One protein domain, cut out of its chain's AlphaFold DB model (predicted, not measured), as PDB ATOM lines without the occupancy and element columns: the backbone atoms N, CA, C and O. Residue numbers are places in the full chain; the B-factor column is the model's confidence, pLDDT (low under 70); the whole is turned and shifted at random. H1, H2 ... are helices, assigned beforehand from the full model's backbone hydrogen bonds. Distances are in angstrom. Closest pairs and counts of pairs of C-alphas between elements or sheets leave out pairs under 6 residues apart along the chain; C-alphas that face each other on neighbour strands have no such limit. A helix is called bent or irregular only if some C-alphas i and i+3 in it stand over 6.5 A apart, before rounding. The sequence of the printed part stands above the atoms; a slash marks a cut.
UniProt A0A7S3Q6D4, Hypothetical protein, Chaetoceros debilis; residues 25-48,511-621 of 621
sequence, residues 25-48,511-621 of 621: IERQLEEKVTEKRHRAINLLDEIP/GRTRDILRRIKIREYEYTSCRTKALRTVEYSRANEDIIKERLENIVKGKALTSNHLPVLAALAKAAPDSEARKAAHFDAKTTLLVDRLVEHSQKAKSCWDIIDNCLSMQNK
ATOM      1  N   ILE A  25      47.238 -50.710 -24.987       76.81
ATOM      2  CA  ILE A  25      48.644 -50.279 -24.939       76.81
ATOM      3  C   ILE A  25      48.859 -49.039 -25.813       76.81
ATOM      4  O   ILE A  25      49.517 -48.099 -25.370       76.81
ATOM      5  N   GLU A  26      48.284 -48.995 -27.017       66.62
ATOM      6  CA  GLU A  26      48.381 -47.839 -27.915       66.62
ATOM      7  C   GLU A  26      47.773 -46.581 -27.288       66.62
ATOM      8  O   GLU A  26      48.423 -45.534 -27.262       66.62
ATOM      9  N   ARG A  27      46.582 -46.687 -26.681       66.31
ATOM     10  CA  ARG A  27      45.962 -45.565 -25.951       66.31
ATOM     11  C   ARG A  27      46.825 -45.080 -24.789       66.31
ATOM     12  O   ARG A  27      47.006 -43.876 -24.631       66.31
ATOM     13  N   GLN A  28      47.387 -46.000 -24.001       70.81
ATOM     14  CA  GLN A  28      48.283 -45.645 -22.894       70.81
ATOM     15  C   GLN A  28      49.568 -44.964 -23.377       70.81
ATOM     16  O   GLN A  28      50.076 -44.051 -22.722       70.81
ATOM     17  N   LEU A  29      50.119 -45.403 -24.511       63.66
ATOM     18  CA  LEU A  29      51.306 -44.793 -25.103       63.66
ATOM     19  C   LEU A  29      51.005 -43.369 -25.583       63.66
ATOM     20  O   LEU A  29      51.764 -42.449 -25.287       63.66
ATOM     21  N   GLU A  30      49.890 -43.179 -26.281       63.81
ATOM     22  CA  GLU A  30      49.461 -41.881 -26.797       63.81
ATOM     23  C   GLU A  30      49.184 -40.864 -25.679       63.81
ATOM     24  O   GLU A  30      49.633 -39.713 -25.747       63.81
ATOM     25  N   GLU A  31      48.501 -41.285 -24.614       69.62
ATOM     26  CA  GLU A  31      48.275 -40.462 -23.423       69.62
ATOM     27  C   GLU A  31      49.608 -40.014 -22.807       69.62
ATOM     28  O   GLU A  31      49.828 -38.822 -22.589       69.62
ATOM     29  N   LYS A  32      50.567 -40.933 -22.645       63.91
ATOM     30  CA  LYS A  32      51.902 -40.586 -22.138       63.91
ATOM     31  C   LYS A  32      52.660 -39.644 -23.068       63.91
ATOM     32  O   LYS A  32      53.307 -38.715 -22.590       63.91
ATOM     33  N   VAL A  33      52.609 -39.847 -24.383       67.12
ATOM     34  CA  VAL A  33      53.290 -38.970 -25.353       67.12
ATOM     35  C   VAL A  33      52.705 -37.559 -25.308       67.12
ATOM     36  O   VAL A  33      53.458 -36.584 -25.259       67.12
ATOM     37  N   THR A  34      51.378 -37.434 -25.278       67.06
ATOM     38  CA  THR A  34      50.703 -36.132 -25.192       67.06
ATOM     39  C   THR A  34      50.987 -35.427 -23.867       67.06
ATOM     40  O   THR A  34      51.326 -34.242 -23.893       67.06
ATOM     41  N   GLU A  35      50.962 -36.134 -22.734       69.06
ATOM     42  CA  GLU A  35      51.354 -35.602 -21.420       69.06
ATOM     43  C   GLU A  35      52.804 -35.090 -21.434       69.06
ATOM     44  O   GLU A  35      53.077 -33.953 -21.041       69.06
ATOM     45  N   LYS A  36      53.753 -35.891 -21.945       65.50
ATOM     46  CA  LYS A  36      55.167 -35.487 -22.038       65.50
ATOM     47  C   LYS A  36      55.372 -34.298 -22.970       65.50
ATOM     48  O   LYS A  36      56.198 -33.446 -22.658       65.50
ATOM     49  N   ARG A  37      54.614 -34.204 -24.066       68.19
ATOM     50  CA  ARG A  37      54.656 -33.059 -24.987       68.19
ATOM     51  C   ARG A  37      54.160 -31.779 -24.320       68.19
ATOM     52  O   ARG A  37      54.861 -30.778 -24.386       68.19
ATOM     53  N   HIS A  38      53.017 -31.815 -23.633       68.50
ATOM     54  CA  HIS A  38      52.506 -30.654 -22.891       68.50
ATOM     55  C   HIS A  38      53.476 -30.231 -21.792       68.50
ATOM     56  O   HIS A  38      53.796 -29.055 -21.666       68.50
ATOM     57  N   ARG A  39      54.022 -31.198 -21.045       65.88
ATOM     58  CA  ARG A  39      55.048 -30.919 -20.039       65.88
ATOM     59  C   ARG A  39      56.295 -30.288 -20.657       65.88
ATOM     60  O   ARG A  39      56.830 -29.358 -20.075       65.88
ATOM     61  N   ALA A  40      56.749 -30.763 -21.815       64.44
ATOM     62  CA  ALA A  40      57.875 -30.162 -22.521       64.44
ATOM     63  C   ALA A  40      57.563 -28.728 -22.972       64.44
ATOM     64  O   ALA A  40      58.399 -27.858 -22.778       64.44
ATOM     65  N   ILE A  41      56.369 -28.462 -23.511       69.19
ATOM     66  CA  ILE A  41      55.940 -27.113 -23.914       69.19
ATOM     67  C   ILE A  41      55.899 -26.169 -22.710       69.19
ATOM     68  O   ILE A  41      56.511 -25.108 -22.768       69.19
ATOM     69  N   ASN A  42      55.263 -26.576 -21.609       67.62
ATOM     70  CA  ASN A  42      55.198 -25.764 -20.393       67.62
ATOM     71  C   ASN A  42      56.595 -25.489 -19.840       67.62
ATOM     72  O   ASN A  42      56.917 -24.347 -19.544       67.62
ATOM     73  N   LEU A  43      57.459 -26.512 -19.788       64.12
ATOM     74  CA  LEU A  43      58.849 -26.322 -19.387       64.12
ATOM     75  C   LEU A  43      59.551 -25.300 -20.290       64.12
ATOM     76  O   LEU A  43      60.311 -24.495 -19.788       64.12
ATOM     77  N   LEU A  44      59.302 -25.281 -21.598       62.66
ATOM     78  CA  LEU A  44      59.964 -24.338 -22.509       62.66
ATOM     79  C   LEU A  44      59.441 -22.910 -22.417       62.66
ATOM     80  O   LEU A  44      60.226 -21.985 -22.610       62.66
ATOM     81  N   ASP A  45      58.141 -22.737 -22.185       65.88
ATOM     82  CA  ASP A  45      57.553 -21.413 -21.982       65.88
ATOM     83  C   ASP A  45      57.942 -20.860 -20.591       65.88
ATOM     84  O   ASP A  45      58.063 -19.647 -20.430       65.88
ATOM     85  N   GLU A  46      58.210 -21.732 -19.609       66.19
ATOM     86  CA  GLU A  46      58.675 -21.362 -18.264       66.19
ATOM     87  C   GLU A  46      60.198 -21.185 -18.156       66.19
ATOM     88  O   GLU A  46      60.671 -20.442 -17.294       66.19
ATOM     89  N   ILE A  47      60.987 -21.873 -18.987       64.31
ATOM     90  CA  ILE A  47      62.447 -21.799 -18.924       64.31
ATOM     91  C   ILE A  47      62.895 -20.441 -19.487       64.31
ATOM     92  O   ILE A  47      62.706 -20.176 -20.680       64.31
ATOM     93  N   PRO A  48      63.543 -19.585 -18.673       66.50
ATOM     94  CA  PRO A  48      64.100 -18.335 -19.166       66.50
ATOM     95  C   PRO A  48      65.093 -18.608 -20.299       66.50
ATOM     96  O   PRO A  48      65.697 -19.672 -20.397       66.50
ATOM     97  N   GLY A 511      70.872 -25.778 -29.773       53.09
ATOM     98  CA  GLY A 511      70.090 -24.961 -30.708       53.09
ATOM     99  C   GLY A 511      69.018 -25.804 -31.394       53.09
ATOM    100  O   GLY A 511      67.864 -25.390 -31.492       53.09
ATOM    101  N   ARG A 512      69.349 -27.067 -31.679       52.78
ATOM    102  CA  ARG A 512      68.441 -28.091 -32.181       52.78
ATOM    103  C   ARG A 512      67.260 -28.413 -31.272       52.78
ATOM    104  O   ARG A 512      66.176 -28.612 -31.795       52.78
ATOM    105  N   THR A 513      67.392 -28.473 -29.950       58.62
ATOM    106  CA  THR A 513      66.239 -28.690 -29.056       58.62
ATOM    107  C   THR A 513      65.259 -27.527 -29.186       58.62
ATOM    108  O   THR A 513      64.080 -27.744 -29.459       58.62
ATOM    109  N   ARG A 514      65.747 -26.284 -29.105       58.50
ATOM    110  CA  ARG A 514      64.899 -25.092 -29.259       58.50
ATOM    111  C   ARG A 514      64.312 -24.981 -30.668       58.50
ATOM    112  O   ARG A 514      63.138 -24.647 -30.802       58.50
ATOM    113  N   ASP A 515      65.086 -25.298 -31.699       57.06
ATOM    114  CA  ASP A 515      64.656 -25.247 -33.095       57.06
ATOM    115  C   ASP A 515      63.689 -26.372 -33.455       57.06
ATOM    116  O   ASP A 515      62.685 -26.104 -34.107       57.06
ATOM    117  N   ILE A 516      63.914 -27.606 -32.993       60.69
ATOM    118  CA  ILE A 516      62.952 -28.712 -33.121       60.69
ATOM    119  C   ILE A 516      61.632 -28.299 -32.480       60.69
ATOM    120  O   ILE A 516      60.575 -28.461 -33.082       60.69
ATOM    121  N   LEU A 517      61.678 -27.725 -31.281       61.03
ATOM    122  CA  LEU A 517      60.474 -27.341 -30.555       61.03
ATOM    123  C   LEU A 517      59.774 -26.134 -31.193       61.03
ATOM    124  O   LEU A 517      58.548 -26.126 -31.288       61.03
ATOM    125  N   ARG A 518      60.522 -25.165 -31.736       64.44
ATOM    126  CA  ARG A 518      59.969 -24.087 -32.574       64.44
ATOM    127  C   ARG A 518      59.329 -24.630 -33.845       64.44
ATOM    128  O   ARG A 518      58.221 -24.218 -34.159       64.44
ATOM    129  N   ARG A 519      59.976 -25.562 -34.549       64.50
ATOM    130  CA  ARG A 519      59.415 -26.224 -35.739       64.50
ATOM    131  C   ARG A 519      58.145 -26.994 -35.393       64.50
ATOM    132  O   ARG A 519      57.174 -26.900 -36.132       64.50
ATOM    133  N   ILE A 520      58.103 -27.679 -34.248       66.06
ATOM    134  CA  ILE A 520      56.889 -28.332 -33.735       66.06
ATOM    135  C   ILE A 520      55.779 -27.296 -33.492       66.06
ATOM    136  O   ILE A 520      54.670 -27.486 -33.987       66.06
ATOM    137  N   LYS A 521      56.076 -26.179 -32.814       65.88
ATOM    138  CA  LYS A 521      55.109 -25.101 -32.527       65.88
ATOM    139  C   LYS A 521      54.609 -24.409 -33.804       65.88
ATOM    140  O   LYS A 521      53.412 -24.177 -33.949       65.88
ATOM    141  N   ILE A 522      55.498 -24.129 -34.760       66.62
ATOM    142  CA  ILE A 522      55.151 -23.580 -36.083       66.62
ATOM    143  C   ILE A 522      54.252 -24.562 -36.830       66.62
ATOM    144  O   ILE A 522      53.219 -24.161 -37.351       66.62
ATOM    145  N   ARG A 523      54.591 -25.855 -36.824       68.50
ATOM    146  CA  ARG A 523      53.789 -26.896 -37.470       68.50
ATOM    147  C   ARG A 523      52.386 -26.998 -36.865       68.50
ATOM    148  O   ARG A 523      51.415 -27.097 -37.605       68.50
ATOM    149  N   GLU A 524      52.264 -26.942 -35.540       67.94
ATOM    150  CA  GLU A 524      50.968 -26.916 -34.842       67.94
ATOM    151  C   GLU A 524      50.145 -25.672 -35.204       67.94
ATOM    152  O   GLU A 524      48.947 -25.774 -35.489       67.94
ATOM    153  N   TYR A 525      50.784 -24.502 -35.247       71.62
ATOM    154  CA  TYR A 525      50.147 -23.258 -35.671       71.62
ATOM    155  C   TYR A 525      49.696 -23.313 -37.139       71.62
ATOM    156  O   TYR A 525      48.577 -22.915 -37.469       71.62
ATOM    157  N   GLU A 526      50.525 -23.850 -38.031       72.19
ATOM    158  CA  GLU A 526      50.197 -24.051 -39.444       72.19
ATOM    159  C   GLU A 526      49.031 -25.031 -39.611       72.19
ATOM    160  O   GLU A 526      48.096 -24.739 -40.353       72.19
ATOM    161  N   TYR A 527      49.005 -26.141 -38.868       70.75
ATOM    162  CA  TYR A 527      47.852 -27.046 -38.858       70.75
ATOM    163  C   TYR A 527      46.577 -26.366 -38.357       70.75
ATOM    164  O   TYR A 527      45.514 -26.528 -38.959       70.75
ATOM    165  N   THR A 528      46.679 -25.554 -37.308       70.44
ATOM    166  CA  THR A 528      45.533 -24.833 -36.741       70.44
ATOM    167  C   THR A 528      45.021 -23.746 -37.686       70.44
ATOM    168  O   THR A 528      43.817 -23.620 -37.885       70.44
ATOM    169  N   SER A 529      45.910 -22.997 -38.339       72.31
ATOM    170  CA  SER A 529      45.539 -21.957 -39.311       72.31
ATOM    171  C   SER A 529      45.019 -22.539 -40.632       72.31
ATOM    172  O   SER A 529      44.145 -21.951 -41.274       72.31
ATOM    173  N   CYS A 530      45.484 -23.730 -41.022       80.12
ATOM    174  CA  CYS A 530      44.983 -24.454 -42.190       80.12
ATOM    175  C   CYS A 530      43.693 -25.237 -41.911       80.12
ATOM    176  O   CYS A 530      43.029 -25.650 -42.864       80.12
ATOM    177  N   ARG A 531      43.291 -25.382 -40.637       79.62
ATOM    178  CA  ARG A 531      42.082 -26.097 -40.194       79.62
ATOM    179  C   ARG A 531      40.836 -25.672 -40.957       79.62
ATOM    180  O   ARG A 531      40.153 -26.520 -41.514       79.62
ATOM    181  N   THR A 532      40.563 -24.372 -41.039       80.06
ATOM    182  CA  THR A 532      39.356 -23.848 -41.701       80.06
ATOM    183  C   THR A 532      39.362 -24.109 -43.208       80.06
ATOM    184  O   THR A 532      38.325 -24.398 -43.797       80.06
ATOM    185  N   LYS A 533      40.533 -24.046 -43.852       82.88
ATOM    186  CA  LYS A 533      40.672 -24.346 -45.286       82.88
ATOM    187  C   LYS A 533      40.510 -25.841 -45.561       82.88
ATOM    188  O   LYS A 533      39.844 -26.211 -46.528       82.88
ATOM    189  N   ALA A 534      41.086 -26.688 -44.712       81.12
ATOM    190  CA  ALA A 534      40.932 -28.134 -44.793       81.12
ATOM    191  C   ALA A 534      39.476 -28.556 -44.534       81.12
ATOM    192  O   ALA A 534      38.942 -29.323 -45.327       81.12
ATOM    193  N   LEU A 535      38.813 -27.987 -43.516       81.00
ATOM    194  CA  LEU A 535      37.383 -28.185 -43.236       81.00
ATOM    195  C   LEU A 535      36.535 -27.898 -44.470       81.00
ATOM    196  O   LEU A 535      35.886 -28.807 -44.968       81.00
ATOM    197  N   ARG A 536      36.659 -26.697 -45.051       82.44
ATOM    198  CA  ARG A 536      35.936 -26.335 -46.281       82.44
ATOM    199  C   ARG A 536      36.220 -27.305 -47.425       82.44
ATOM    200  O   ARG A 536      35.310 -27.700 -48.140       82.44
ATOM    201  N   THR A 537      37.476 -27.723 -47.593       84.44
ATOM    202  CA  THR A 537      37.873 -28.670 -48.650       84.44
ATOM    203  C   THR A 537      37.206 -30.038 -48.477       84.44
ATOM    204  O   THR A 537      36.824 -30.652 -49.471       84.44
ATOM    205  N   VAL A 538      37.047 -30.514 -47.239       83.56
ATOM    206  CA  VAL A 538      36.392 -31.795 -46.939       83.56
ATOM    207  C   VAL A 538      34.864 -31.654 -46.907       83.56
ATOM    208  O   VAL A 538      34.173 -32.567 -47.346       83.56
ATOM    209  N   GLU A 539      34.302 -30.516 -46.501       80.94
ATOM    210  CA  GLU A 539      32.857 -30.230 -46.566       80.94
ATOM    211  C   GLU A 539      32.311 -30.321 -47.999       80.94
ATOM    212  O   GLU A 539      31.224 -30.858 -48.212       80.94
ATOM    213  N   TYR A 540      33.093 -29.915 -49.010       83.12
ATOM    214  CA  TYR A 540      32.726 -30.110 -50.422       83.12
ATOM    215  C   TYR A 540      32.510 -31.587 -50.801       83.12
ATOM    216  O   TYR A 540      31.815 -31.869 -51.776       83.12
ATOM    217  N   SER A 541      33.043 -32.536 -50.021       79.81
ATOM    218  CA  SER A 541      32.794 -33.976 -50.191       79.81
ATOM    219  C   SER A 541      31.507 -34.480 -49.515       79.81
ATOM    220  O   SER A 541      31.249 -35.681 -49.527       79.81
ATOM    221  N   ARG A 542      30.672 -33.577 -48.969       86.06
ATOM    222  CA  ARG A 542      29.418 -33.858 -48.233       86.06
ATOM    223  C   ARG A 542      29.596 -34.647 -46.928       86.06
ATOM    224  O   ARG A 542      28.647 -35.260 -46.442       86.06
ATOM    225  N   ALA A 543      30.793 -34.644 -46.352       84.12
ATOM    226  CA  ALA A 543      31.033 -35.238 -45.041       84.12
ATOM    227  C   ALA A 543      30.487 -34.336 -43.915       84.12
ATOM    228  O   ALA A 543      30.473 -33.114 -44.042       84.12
ATOM    229  N   ASN A 544      30.032 -34.946 -42.815       89.44
ATOM    230  CA  ASN A 544      29.497 -34.230 -41.653       89.44
ATOM    231  C   ASN A 544      30.597 -33.379 -40.984       89.44
ATOM    232  O   ASN A 544      31.650 -33.909 -40.620       89.44
ATOM    233  N   GLU A 545      30.337 -32.082 -40.813       84.56
ATOM    234  CA  GLU A 545      31.276 -31.088 -40.282       84.56
ATOM    235  C   GLU A 545      31.830 -31.462 -38.899       84.56
ATOM    236  O   GLU A 545      33.036 -31.347 -38.671       84.56
ATOM    237  N   ASP A 546      30.992 -31.978 -37.997       87.00
ATOM    238  CA  ASP A 546      31.408 -32.319 -36.632       87.00
ATOM    239  C   ASP A 546      32.404 -33.483 -36.620       87.00
ATOM    240  O   ASP A 546      33.421 -33.443 -35.925       87.00
ATOM    241  N   ILE A 547      32.186 -34.468 -37.496       87.44
ATOM    242  CA  ILE A 547      33.096 -35.602 -37.686       87.44
ATOM    243  C   ILE A 547      34.436 -35.118 -38.255       87.44
ATOM    244  O   ILE A 547      35.498 -35.610 -37.872       87.44
ATOM    245  N   ILE A 548      34.421 -34.146 -39.172       84.88
ATOM    246  CA  ILE A 548      35.656 -33.584 -39.732       84.88
ATOM    247  C   ILE A 548      36.403 -32.789 -38.657       84.88
ATOM    248  O   ILE A 548      37.619 -32.938 -38.542       84.88
ATOM    249  N   LYS A 549      35.707 -31.980 -37.847       85.56
ATOM    250  CA  LYS A 549      36.309 -31.213 -36.743       85.56
ATOM    251  C   LYS A 549      36.991 -32.120 -35.728       85.56
ATOM    252  O   LYS A 549      38.121 -31.810 -35.348       85.56
ATOM    253  N   GLU A 550      36.337 -33.215 -35.346       88.44
ATOM    254  CA  GLU A 550      36.882 -34.235 -34.449       88.44
ATOM    255  C   GLU A 550      38.124 -34.900 -35.056       88.44
ATOM    256  O   GLU A 550      39.185 -34.937 -34.435       88.44
ATOM    257  N   ARG A 551      38.046 -35.349 -36.318       87.19
ATOM    258  CA  ARG A 551      39.187 -35.952 -37.032       87.19
ATOM    259  C   ARG A 551      40.369 -34.997 -37.145       87.19
ATOM    260  O   ARG A 551      41.514 -35.416 -37.029       87.19
ATOM    261  N   LEU A 552      40.108 -33.715 -37.369       83.31
ATOM    262  CA  LEU A 552      41.145 -32.698 -37.498       83.31
ATOM    263  C   LEU A 552      41.809 -32.407 -36.147       83.31
ATOM    264  O   LEU A 552      43.026 -32.264 -36.075       83.31
ATOM    265  N   GLU A 553      41.036 -32.406 -35.063       82.06
ATOM    266  CA  GLU A 553      41.569 -32.323 -33.705       82.06
ATOM    267  C   GLU A 553      42.401 -33.559 -33.336       82.06
ATOM    268  O   GLU A 553      43.482 -33.423 -32.761       82.06
ATOM    269  N   ASN A 554      41.965 -34.751 -33.748       81.88
ATOM    270  CA  ASN A 554      42.735 -35.986 -33.612       81.88
ATOM    271  C   ASN A 554      44.057 -35.916 -34.389       81.88
ATOM    272  O   ASN A 554      45.092 -36.282 -33.841       81.88
ATOM    273  N   ILE A 555      44.069 -35.375 -35.614       81.19
ATOM    274  CA  ILE A 555      45.300 -35.164 -36.398       81.19
ATOM    275  C   ILE A 555      46.261 -34.211 -35.685       81.19
ATOM    276  O   ILE A 555      47.438 -34.533 -35.534       81.19
ATOM    277  N   VAL A 556      45.774 -33.067 -35.194       75.06
ATOM    278  CA  VAL A 556      46.606 -32.092 -34.465       75.06
ATOM    279  C   VAL A 556      47.201 -32.709 -33.195       75.06
ATOM    280  O   VAL A 556      48.366 -32.474 -32.873       75.06
ATOM    281  N   LYS A 557      46.430 -33.557 -32.507       73.69
ATOM    282  CA  LYS A 557      46.871 -34.305 -31.320       73.69
ATOM    283  C   LYS A 557      47.764 -35.514 -31.644       73.69
ATOM    284  O   LYS A 557      48.305 -36.106 -30.715       73.69
ATOM    285  N   GLY A 558      47.953 -35.861 -32.920       70.31
ATOM    286  CA  GLY A 558      48.765 -37.003 -33.362       70.31
ATOM    287  C   GLY A 558      48.067 -38.365 -33.281       70.31
ATOM    288  O   GLY A 558      48.740 -39.385 -33.355       70.31
ATOM    289  N   LYS A 559      46.736 -38.387 -33.151       72.75
ATOM    290  CA  LYS A 559      45.907 -39.588 -32.948       72.75
ATOM    291  C   LYS A 559      45.410 -40.265 -34.228       72.75
ATOM    292  O   LYS A 559      44.575 -41.166 -34.196       72.75
ATOM    293  N   ALA A 560      45.838 -39.773 -35.384       66.56
ATOM    294  CA  ALA A 560      45.134 -39.974 -36.645       66.56
ATOM    295  C   ALA A 560      45.943 -40.785 -37.664       66.56
ATOM    296  O   ALA A 560      46.417 -40.239 -38.657       66.56
ATOM    297  N   LEU A 561      46.069 -42.093 -37.430       66.88
ATOM    298  CA  LEU A 561      46.729 -43.037 -38.351       66.88
ATOM    299  C   LEU A 561      45.764 -44.058 -38.976       66.88
ATOM    300  O   LEU A 561      46.190 -45.100 -39.462       66.88
ATOM    301  N   THR A 562      44.460 -43.776 -38.969       78.19
ATOM    302  CA  THR A 562      43.445 -44.669 -39.555       78.19
ATOM    303  C   THR A 562      42.911 -44.127 -40.879       78.19
ATOM    304  O   THR A 562      42.788 -42.907 -41.030       78.19
ATOM    305  N   SER A 563      42.531 -45.012 -41.811       80.69
ATOM    306  CA  SER A 563      41.884 -44.703 -43.109       80.69
ATOM    307  C   SER A 563      40.879 -43.554 -43.078       80.69
ATOM    308  O   SER A 563      40.845 -42.708 -43.973       80.69
ATOM    309  N   ASN A 564      40.079 -43.475 -42.015       86.12
ATOM    310  CA  ASN A 564      39.054 -42.450 -41.831       86.12
ATOM    311  C   ASN A 564      39.615 -41.015 -41.771       86.12
ATOM    312  O   ASN A 564      38.899 -40.056 -42.069       86.12
ATOM    313  N   HIS A 565      40.885 -40.846 -41.410       88.38
ATOM    314  CA  HIS A 565      41.561 -39.552 -41.326       88.38
ATOM    315  C   HIS A 565      42.249 -39.150 -42.635       88.38
ATOM    316  O   HIS A 565      42.572 -37.974 -42.809       88.38
ATOM    317  N   LEU A 566      42.425 -40.081 -43.579       88.81
ATOM    318  CA  LEU A 566      43.145 -39.844 -44.829       88.81
ATOM    319  C   LEU A 566      42.594 -38.660 -45.651       88.81
ATOM    320  O   LEU A 566      43.402 -37.838 -46.089       88.81
ATOM    321  N   PRO A 567      41.264 -38.487 -45.830       88.75
ATOM    322  CA  PRO A 567      40.733 -37.341 -46.571       88.75
ATOM    323  C   PRO A 567      41.066 -36.004 -45.900       88.75
ATOM    324  O   PRO A 567      41.337 -35.015 -46.578       88.75
ATOM    325  N   VAL A 568      41.095 -35.983 -44.563       88.50
ATOM    326  CA  VAL A 568      41.394 -34.785 -43.769       88.50
ATOM    327  C   VAL A 568      42.895 -34.481 -43.788       88.50
ATOM    328  O   VAL A 568      43.268 -33.325 -43.967       88.50
ATOM    329  N   LEU A 569      43.759 -35.500 -43.700       86.56
ATOM    330  CA  LEU A 569      45.214 -35.364 -43.848       86.56
ATOM    331  C   LEU A 569      45.604 -34.864 -45.247       86.56
ATOM    332  O   LEU A 569      46.414 -33.947 -45.378       86.56
ATOM    333  N   ALA A 570      44.986 -35.411 -46.298       88.44
ATOM    334  CA  ALA A 570      45.201 -34.963 -47.672       88.44
ATOM    335  C   ALA A 570      44.710 -33.521 -47.889       88.44
ATOM    336  O   ALA A 570      45.391 -32.720 -48.535       88.44
ATOM    337  N   ALA A 571      43.557 -33.160 -47.312       87.75
ATOM    338  CA  ALA A 571      43.043 -31.794 -47.345       87.75
ATOM    339  C   ALA A 571      43.943 -30.813 -46.578       87.75
ATOM    340  O   ALA A 571      44.196 -29.717 -47.074       87.75
ATOM    341  N   LEU A 572      44.480 -31.210 -45.421       85.75
ATOM    342  CA  LEU A 572      45.465 -30.437 -44.655       85.75
ATOM    343  C   LEU A 572      46.759 -30.222 -45.446       85.75
ATOM    344  O   LEU A 572      47.222 -29.088 -45.547       85.75
ATOM    345  N   ALA A 573      47.304 -31.273 -46.065       86.69
ATOM    346  CA  ALA A 573      48.499 -31.171 -46.903       86.69
ATOM    347  C   ALA A 573      48.286 -30.211 -48.087       86.69
ATOM    348  O   ALA A 573      49.161 -29.408 -48.416       86.69
ATOM    349  N   LYS A 574      47.099 -30.248 -48.705       88.94
ATOM    350  CA  LYS A 574      46.727 -29.352 -49.808       88.94
ATOM    351  C   LYS A 574      46.504 -27.907 -49.346       88.94
ATOM    352  O   LYS A 574      46.859 -26.978 -50.068       88.94
ATOM    353  N   ALA A 575      45.910 -27.719 -48.168       85.81
ATOM    354  CA  ALA A 575      45.581 -26.410 -47.606       85.81
ATOM    355  C   ALA A 575      46.803 -25.662 -47.053       85.81
ATOM    356  O   ALA A 575      46.829 -24.427 -47.096       85.81
ATOM    357  N   ALA A 576      47.798 -26.394 -46.550       82.88
ATOM    358  CA  ALA A 576      49.054 -25.824 -46.090       82.88
ATOM    359  C   ALA A 576      49.876 -25.295 -47.280       82.88
ATOM    360  O   ALA A 576      49.903 -25.955 -48.320       82.88
ATOM    361  N   PRO A 577      50.543 -24.126 -47.169       77.88
ATOM    362  CA  PRO A 577      51.516 -23.646 -48.159       77.88
ATOM    363  C   PRO A 577      52.736 -24.584 -48.207       77.88
ATOM    364  O   PRO A 577      52.752 -25.586 -47.493       77.88
ATOM    365  N   ASP A 578      53.746 -24.306 -49.039       80.06
ATOM    366  CA  ASP A 578      54.932 -25.168 -49.207       80.06
ATOM    367  C   ASP A 578      55.846 -25.167 -47.962       80.06
ATOM    368  O   ASP A 578      56.934 -24.605 -47.921       80.06
ATOM    369  N   SER A 579      55.322 -25.770 -46.901       79.62
ATOM    370  CA  SER A 579      55.707 -25.637 -45.500       79.62
ATOM    371  C   SER A 579      56.062 -26.998 -44.911       79.62
ATOM    372  O   SER A 579      55.822 -28.058 -45.505       79.62
ATOM    373  N   GLU A 580      56.635 -26.990 -43.712       72.00
ATOM    374  CA  GLU A 580      56.948 -28.221 -42.994       72.00
ATOM    375  C   GLU A 580      55.671 -28.979 -42.588       72.00
ATOM    376  O   GLU A 580      55.653 -30.210 -42.650       72.00
ATOM    377  N   ALA A 581      54.577 -28.266 -42.277       75.25
ATOM    378  CA  ALA A 581      53.267 -28.864 -42.021       75.25
ATOM    379  C   ALA A 581      52.692 -29.596 -43.239       75.25
ATOM    380  O   ALA A 581      52.182 -30.705 -43.091       75.25
ATOM    381  N   ARG A 582      52.832 -29.044 -44.454       83.88
ATOM    382  CA  ARG A 582      52.439 -29.749 -45.691       83.88
ATOM    383  C   ARG A 582      53.189 -31.070 -45.833       83.88
ATOM    384  O   ARG A 582      52.575 -32.100 -46.106       83.88
ATOM    385  N   LYS A 583      54.516 -31.041 -45.663       79.62
ATOM    386  CA  LYS A 583      55.368 -32.234 -45.786       79.62
ATOM    387  C   LYS A 583      54.979 -33.285 -44.748       79.62
ATOM    388  O   LYS A 583      54.815 -34.445 -45.109       79.62
ATOM    389  N   ALA A 584      54.785 -32.874 -43.496       77.19
ATOM    390  CA  ALA A 584      54.358 -33.755 -42.415       77.19
ATOM    391  C   ALA A 584      52.980 -34.381 -42.695       77.19
ATOM    392  O   ALA A 584      52.889 -35.602 -42.742       77.19
ATOM    393  N   ALA A 585      51.957 -33.588 -43.031       81.12
ATOM    394  CA  ALA A 585      50.629 -34.116 -43.364       81.12
ATOM    395  C   ALA A 585      50.657 -35.073 -44.565       81.12
ATOM    396  O   ALA A 585      49.927 -36.062 -44.593       81.12
ATOM    397  N   HIS A 586      51.523 -34.819 -45.551       81.69
ATOM    398  CA  HIS A 586      51.719 -35.724 -46.682       81.69
ATOM    399  C   HIS A 586      52.387 -37.046 -46.261       81.69
ATOM    400  O   HIS A 586      52.026 -38.110 -46.771       81.69
ATOM    401  N   PHE A 587      53.362 -37.010 -45.349       77.12
ATOM    402  CA  PHE A 587      53.955 -38.223 -44.779       77.12
ATOM    403  C   PHE A 587      52.947 -38.999 -43.929       77.12
ATOM    404  O   PHE A 587      52.847 -40.215 -44.089       77.12
ATOM    405  N   ASP A 588      52.155 -38.317 -43.106       77.75
ATOM    406  CA  ASP A 588      51.131 -38.929 -42.256       77.75
ATOM    407  C   ASP A 588      50.026 -39.578 -43.109       77.75
ATOM    408  O   ASP A 588      49.644 -40.727 -42.874       77.75
ATOM    409  N   ALA A 589      49.588 -38.911 -44.185       80.12
ATOM    410  CA  ALA A 589      48.653 -39.471 -45.164       80.12
ATOM    411  C   ALA A 589      49.213 -40.730 -45.846       80.12
ATOM    412  O   ALA A 589      48.529 -41.748 -45.964       80.12
ATOM    413  N   LYS A 590      50.479 -40.688 -46.278       76.88
ATOM    414  CA  LYS A 590      51.139 -41.836 -46.915       76.88
ATOM    415  C   LYS A 590      51.314 -43.002 -45.941       76.88
ATOM    416  O   LYS A 590      51.136 -44.149 -46.338       76.88
ATOM    417  N   THR A 591      51.646 -42.713 -44.688       70.00
ATOM    418  CA  THR A 591      51.792 -43.720 -43.629       70.00
ATOM    419  C   THR A 591      50.454 -44.390 -43.347       70.00
ATOM    420  O   THR A 591      50.384 -45.613 -43.360       70.00
ATOM    421  N   THR A 592      49.383 -43.604 -43.217       74.62
ATOM    422  CA  THR A 592      48.011 -44.107 -43.045       74.62
ATOM    423  C   THR A 592      47.623 -45.071 -44.171       74.62
ATOM    424  O   THR A 592      47.214 -46.194 -43.904       74.62
ATOM    425  N   LEU A 593      47.875 -44.701 -45.435       76.50
ATOM    426  CA  LEU A 593      47.635 -45.578 -46.592       76.50
ATOM    427  C   LEU A 593      48.400 -46.908 -46.530       76.50
ATOM    428  O   LEU A 593      47.892 -47.939 -46.971       76.50
ATOM    429  N   LEU A 594      49.644 -46.891 -46.047       69.06
ATOM    430  CA  LEU A 594      50.451 -48.103 -45.906       69.06
ATOM    431  C   LEU A 594      49.931 -48.995 -44.773       69.06
ATOM    432  O   LEU A 594      49.878 -50.211 -44.950       69.06
ATOM    433  N   VAL A 595      49.518 -48.399 -43.652       70.12
ATOM    434  CA  VAL A 595      48.904 -49.112 -42.523       70.12
ATOM    435  C   VAL A 595      47.592 -49.765 -42.954       70.12
ATOM    436  O   VAL A 595      47.400 -50.950 -42.702       70.12
ATOM    437  N   ASP A 596      46.734 -49.054 -43.688       74.81
ATOM    438  CA  ASP A 596      45.473 -49.613 -44.188       74.81
ATOM    439  C   ASP A 596      45.704 -50.820 -45.109       74.81
ATOM    440  O   ASP A 596      45.065 -51.860 -44.947       74.81
ATOM    441  N   ARG A 597      46.668 -50.724 -46.038       77.31
ATOM    442  CA  ARG A 597      47.051 -51.862 -46.894       77.31
ATOM    443  C   ARG A 597      47.557 -53.037 -46.070       77.31
ATOM    444  O   ARG A 597      47.216 -54.179 -46.366       77.31
ATOM    445  N   LEU A 598      48.368 -52.779 -45.047       65.69
ATOM    446  CA  LEU A 598      48.873 -53.823 -44.161       65.69
ATOM    447  C   LEU A 598      47.726 -54.531 -43.424       65.69
ATOM    448  O   LEU A 598      47.720 -55.760 -43.358       65.69
ATOM    449  N   VAL A 599      46.738 -53.778 -42.929       72.44
ATOM    450  CA  VAL A 599      45.534 -54.327 -42.284       72.44
ATOM    451  C   VAL A 599      44.719 -55.165 -43.269       72.44
ATOM    452  O   VAL A 599      44.335 -56.284 -42.934       72.44
ATOM    453  N   GLU A 600      44.507 -54.691 -44.499       81.38
ATOM    454  CA  GLU A 600      43.804 -55.445 -45.544       81.38
ATOM    455  C   GLU A 600      44.532 -56.758 -45.883       81.38
ATOM    456  O   GLU A 600      43.918 -57.825 -45.952       81.38
ATOM    457  N   HIS A 601      45.856 -56.709 -46.056       76.88
ATOM    458  CA  HIS A 601      46.669 -57.901 -46.297       76.88
ATOM    459  C   HIS A 601      46.628 -58.874 -45.114       76.88
ATOM    460  O   HIS A 601      46.524 -60.082 -45.326       76.88
ATOM    461  N   SER A 602      46.654 -58.363 -43.882       74.81
ATOM    462  CA  SER A 602      46.512 -59.166 -42.668       74.81
ATOM    463  C   SER A 602      45.146 -59.858 -42.599       74.81
ATOM    464  O   SER A 602      45.080 -61.052 -42.309       74.81
ATOM    465  N   GLN A 603      44.061 -59.157 -42.945       81.88
ATOM    466  CA  GLN A 603      42.716 -59.735 -43.005       81.88
ATOM    467  C   GLN A 603      42.601 -60.817 -44.080       81.88
ATOM    468  O   GLN A 603      42.088 -61.894 -43.793       81.88
ATOM    469  N   LYS A 604      43.128 -60.582 -45.289       82.69
ATOM    470  CA  LYS A 604      43.155 -61.599 -46.357       82.69
ATOM    471  C   LYS A 604      43.935 -62.838 -45.934       82.69
ATOM    472  O   LYS A 604      43.455 -63.952 -46.124       82.69
ATOM    473  N   ALA A 605      45.105 -62.647 -45.323       72.88
ATOM    474  CA  ALA A 605      45.897 -63.747 -44.785       72.88
ATOM    475  C   ALA A 605      45.107 -64.528 -43.727       72.88
ATOM    476  O   ALA A 605      45.090 -65.755 -43.771       72.88
ATOM    477  N   LYS A 606      44.398 -63.833 -42.828       77.62
ATOM    478  CA  LYS A 606      43.520 -64.458 -41.835       77.62
ATOM    479  C   LYS A 606      42.395 -65.263 -42.486       77.62
ATOM    480  O   LYS A 606      42.212 -66.413 -42.123       77.62
ATOM    481  N   SER A 607      41.707 -64.727 -43.494       85.56
ATOM    482  CA  SER A 607      40.664 -65.471 -44.213       85.56
ATOM    483  C   SER A 607      41.206 -66.717 -44.918       85.56
ATOM    484  O   SER A 607      40.547 -67.751 -44.924       85.56
ATOM    485  N   CYS A 608      42.413 -66.656 -45.492       81.25
ATOM    486  CA  CYS A 608      43.073 -67.839 -46.046       81.25
ATOM    487  C   CYS A 608      43.382 -68.878 -44.961       81.25
ATOM    488  O   CYS A 608      43.158 -70.067 -45.182       81.25
ATOM    489  N   TRP A 609      43.851 -68.437 -43.792       75.12
ATOM    490  CA  TRP A 609      44.053 -69.308 -42.634       75.12
ATOM    491  C   TRP A 609      42.748 -69.949 -42.159       75.12
ATOM    492  O   TRP A 609      42.713 -71.161 -41.984       75.12
ATOM    493  N   ASP A 610      41.660 -69.184 -42.063       85.69
ATOM    494  CA  ASP A 610      40.343 -69.699 -41.675       85.69
ATOM    495  C   ASP A 610      39.845 -70.780 -42.664       85.69
ATOM    496  O   ASP A 610      39.223 -71.765 -42.266       85.69
ATOM    497  N   ILE A 611      40.142 -70.643 -43.964       89.31
ATOM    498  CA  ILE A 611      39.841 -71.671 -44.978       89.31
ATOM    499  C   ILE A 611      40.677 -72.936 -44.746       89.31
ATOM    500  O   ILE A 611      40.130 -74.038 -44.802       89.31
ATOM    501  N   ILE A 612      41.980 -72.795 -44.479       84.12
ATOM    502  CA  ILE A 612      42.865 -73.930 -44.172       84.12
ATOM    503  C   ILE A 612      42.355 -74.671 -42.933       84.12
ATOM    504  O   ILE A 612      42.215 -75.894 -42.969       84.12
ATOM    505  N   ASP A 613      42.000 -73.938 -41.880       82.25
ATOM    506  CA  ASP A 613      41.450 -74.498 -40.646       82.25
ATOM    507  C   ASP A 613      40.134 -75.241 -40.902       82.25
ATOM    508  O   ASP A 613      39.940 -76.357 -40.413       82.25
ATOM    509  N   ASN A 614      39.250 -74.680 -41.732       87.75
ATOM    510  CA  ASN A 614      38.014 -75.348 -42.134       87.75
ATOM    511  C   ASN A 614      38.290 -76.655 -42.896       87.75
ATOM    512  O   ASN A 614      37.676 -77.676 -42.580       87.75
ATOM    513  N   CYS A 615      39.239 -76.667 -43.835       86.00
ATOM    514  CA  CYS A 615      39.635 -77.872 -44.572       86.00
ATOM    515  C   CYS A 615      40.222 -78.953 -43.650       86.00
ATOM    516  O   CYS A 615      39.827 -80.117 -43.734       86.00
ATOM    517  N   LEU A 616      41.110 -78.572 -42.727       80.62
ATOM    518  CA  LEU A 616      41.676 -79.486 -41.730       80.62
ATOM    519  C   LEU A 616      40.599 -80.025 -40.780       80.62
ATOM    520  O   LEU A 616      40.646 -81.187 -40.372       80.62
ATOM    521  N   SER A 617      39.594 -79.213 -40.445       83.25
ATOM    522  CA  SER A 617      38.462 -79.652 -39.624       83.25
ATOM    523  C   SER A 617      37.557 -80.659 -40.343       83.25
ATOM    524  O   SER A 617      36.973 -81.521 -39.687       83.25
ATOM    525  N   MET A 618      37.454 -80.579 -41.676       83.12
ATOM    526  CA  MET A 618      36.702 -81.538 -42.488       83.12
ATOM    527  C   MET A 618      37.443 -82.862 -42.680       83.12
ATOM    528  O   MET A 618      36.787 -83.888 -42.725       83.12
ATOM    529  N   GLN A 619      38.780 -82.865 -42.747       79.06
ATOM    530  CA  GLN A 619      39.570 -84.106 -42.838       79.06
ATOM    531  C   GLN A 619      39.565 -84.941 -41.551       79.06
ATOM    532  O   GLN A 619      39.808 -86.142 -41.595       79.06
ATOM    533  N   ASN A 620      39.326 -84.304 -40.403       71.31
ATOM    534  CA  ASN A 620      39.270 -84.972 -39.102       71.31
ATOM    535  C   ASN A 620      37.854 -85.452 -38.720       71.31
ATOM    536  O   ASN A 620      37.668 -85.962 -37.612       71.31
ATOM    537  N   LYS A 621      36.862 -85.252 -39.595       66.56
ATOM    538  CA  LYS A 621      35.514 -85.828 -39.503       66.56
ATOM    539  C   LYS A 621      35.407 -87.002 -40.459       66.56
ATOM    540  O   LYS A 621      34.723 -87.972 -40.070       66.56
TER     541      LYS A 621
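This is residues 25 to 48 and 511 to 621 of the 621 residues of the protein "Hypothetical protein" of Chaetoceros debilis (UniProt A0A7S3Q6D4). Look first for one very long helix, H5, whose first part packs on a small head of helices and whose residues 598 to 619 stick out, with the two residues after them, as a bare arm. In the head, H4 folds against the first part of H5 as a hairpin, and H3 and the arm H2b of a bent helix pack on H4; the other arm, H2a, crosses the beginning of H5 and leads out of the head toward H1, which touches no helix. The printed part has 135 residues with five named helices, H1 H2 H3 H4 H5 along the chain, and no named strand; the class is all helix. It is loose, with a radius of gyration of the C-alphas of 20.2 A, and the C-alphas span 75 by 38 by 25 A, the free arm making much of the length.

Start at H5, residues 580 to 619, and look back to H4, residues 563 to 575. The two form a helical hairpin and touch with 23 pairs of C-alphas within 8 A, at a shallow tilt of 18 degrees, opposite ways; the closest C-alphas are those of Ala 573 and Arg 582, 4.4 A apart. H5 touches H4 with residues 581 to 596 alone. H4 is irregular, with C-alphas 564 and 567 7.2 A apart. Next find H2, residues 511 to 539, assigned as one helix by its hydrogen bonds but bent, with C-alphas 529 and 532 6.9 A apart; its arms are H2a, residues 511 to 529, and H2b, residues 532 to 539, at a steep tilt of 50 degrees. H2b touches H4 at a steep tilt of 49 degrees, opposite ways, closest at the C-alphas of Ala 534 and Ala 571, 4.9 A. H3, residues 545 to 556, touches H4 about perpendicular at 80 degrees, closest at the C-alphas of Arg 551 and His 565, 6.1 A. H3 touches H2b too, closest at the C-alphas of Glu 539 and Glu 545, 6.5 A. H2a touches H5 about perpendicular at 81 degrees, closest at the C-alphas of Arg 523 and Ala 581, 5.0 A; on H5, residues 580 to 581 alone take part. H2a and H3 only just touch, with 3 pairs of C-alphas within 8 A. H1, residues 25 to 46, is near H2a, with 7 pairs of C-alphas within 10 A, and is apart from H5. In H1, H2a, H2b, H3 and H5 every O i to N i+4 pair is within hydrogen-bond range; in H4 it is 7 of 9.

Find C-alpha 580 at (56.948, -28.221, -42.994); from there H5 runs 58.5 A to C-alpha 619 at (39.570, -84.106, -42.838). Before it, H4 covers residues 563 to 575 in 19.2 A, and H3 covers residues 545 to 556 in 16.4 A. H2a, residues 511 to 529, measures 26.2 A, and H2b, residues 532 to 539, measures 10.3 A. Find C-alpha 25 at (48.644, -50.279, -24.939), where H1 begins; it reaches C-alpha 46 after 31.3 A.

The two C-alphas farthest apart are those of Pro 48 and Lys 621, 76.1 A. Residues 598 to 621, of which 598 to 619 belong to H5, stand free; the body without them spans 48 by 34 by 25 A. Residues 49 to 510 are cut out, and C-alphas 48 and 511 are 14.6 A apart across the cut. The links H2 to H3 and H4 to H5 are tight, and H3 to H4 is short. The mean pLDDT of the printed part is 75.8; 41 residues are under 70, among them residues 29 to 48 and 511 to 524.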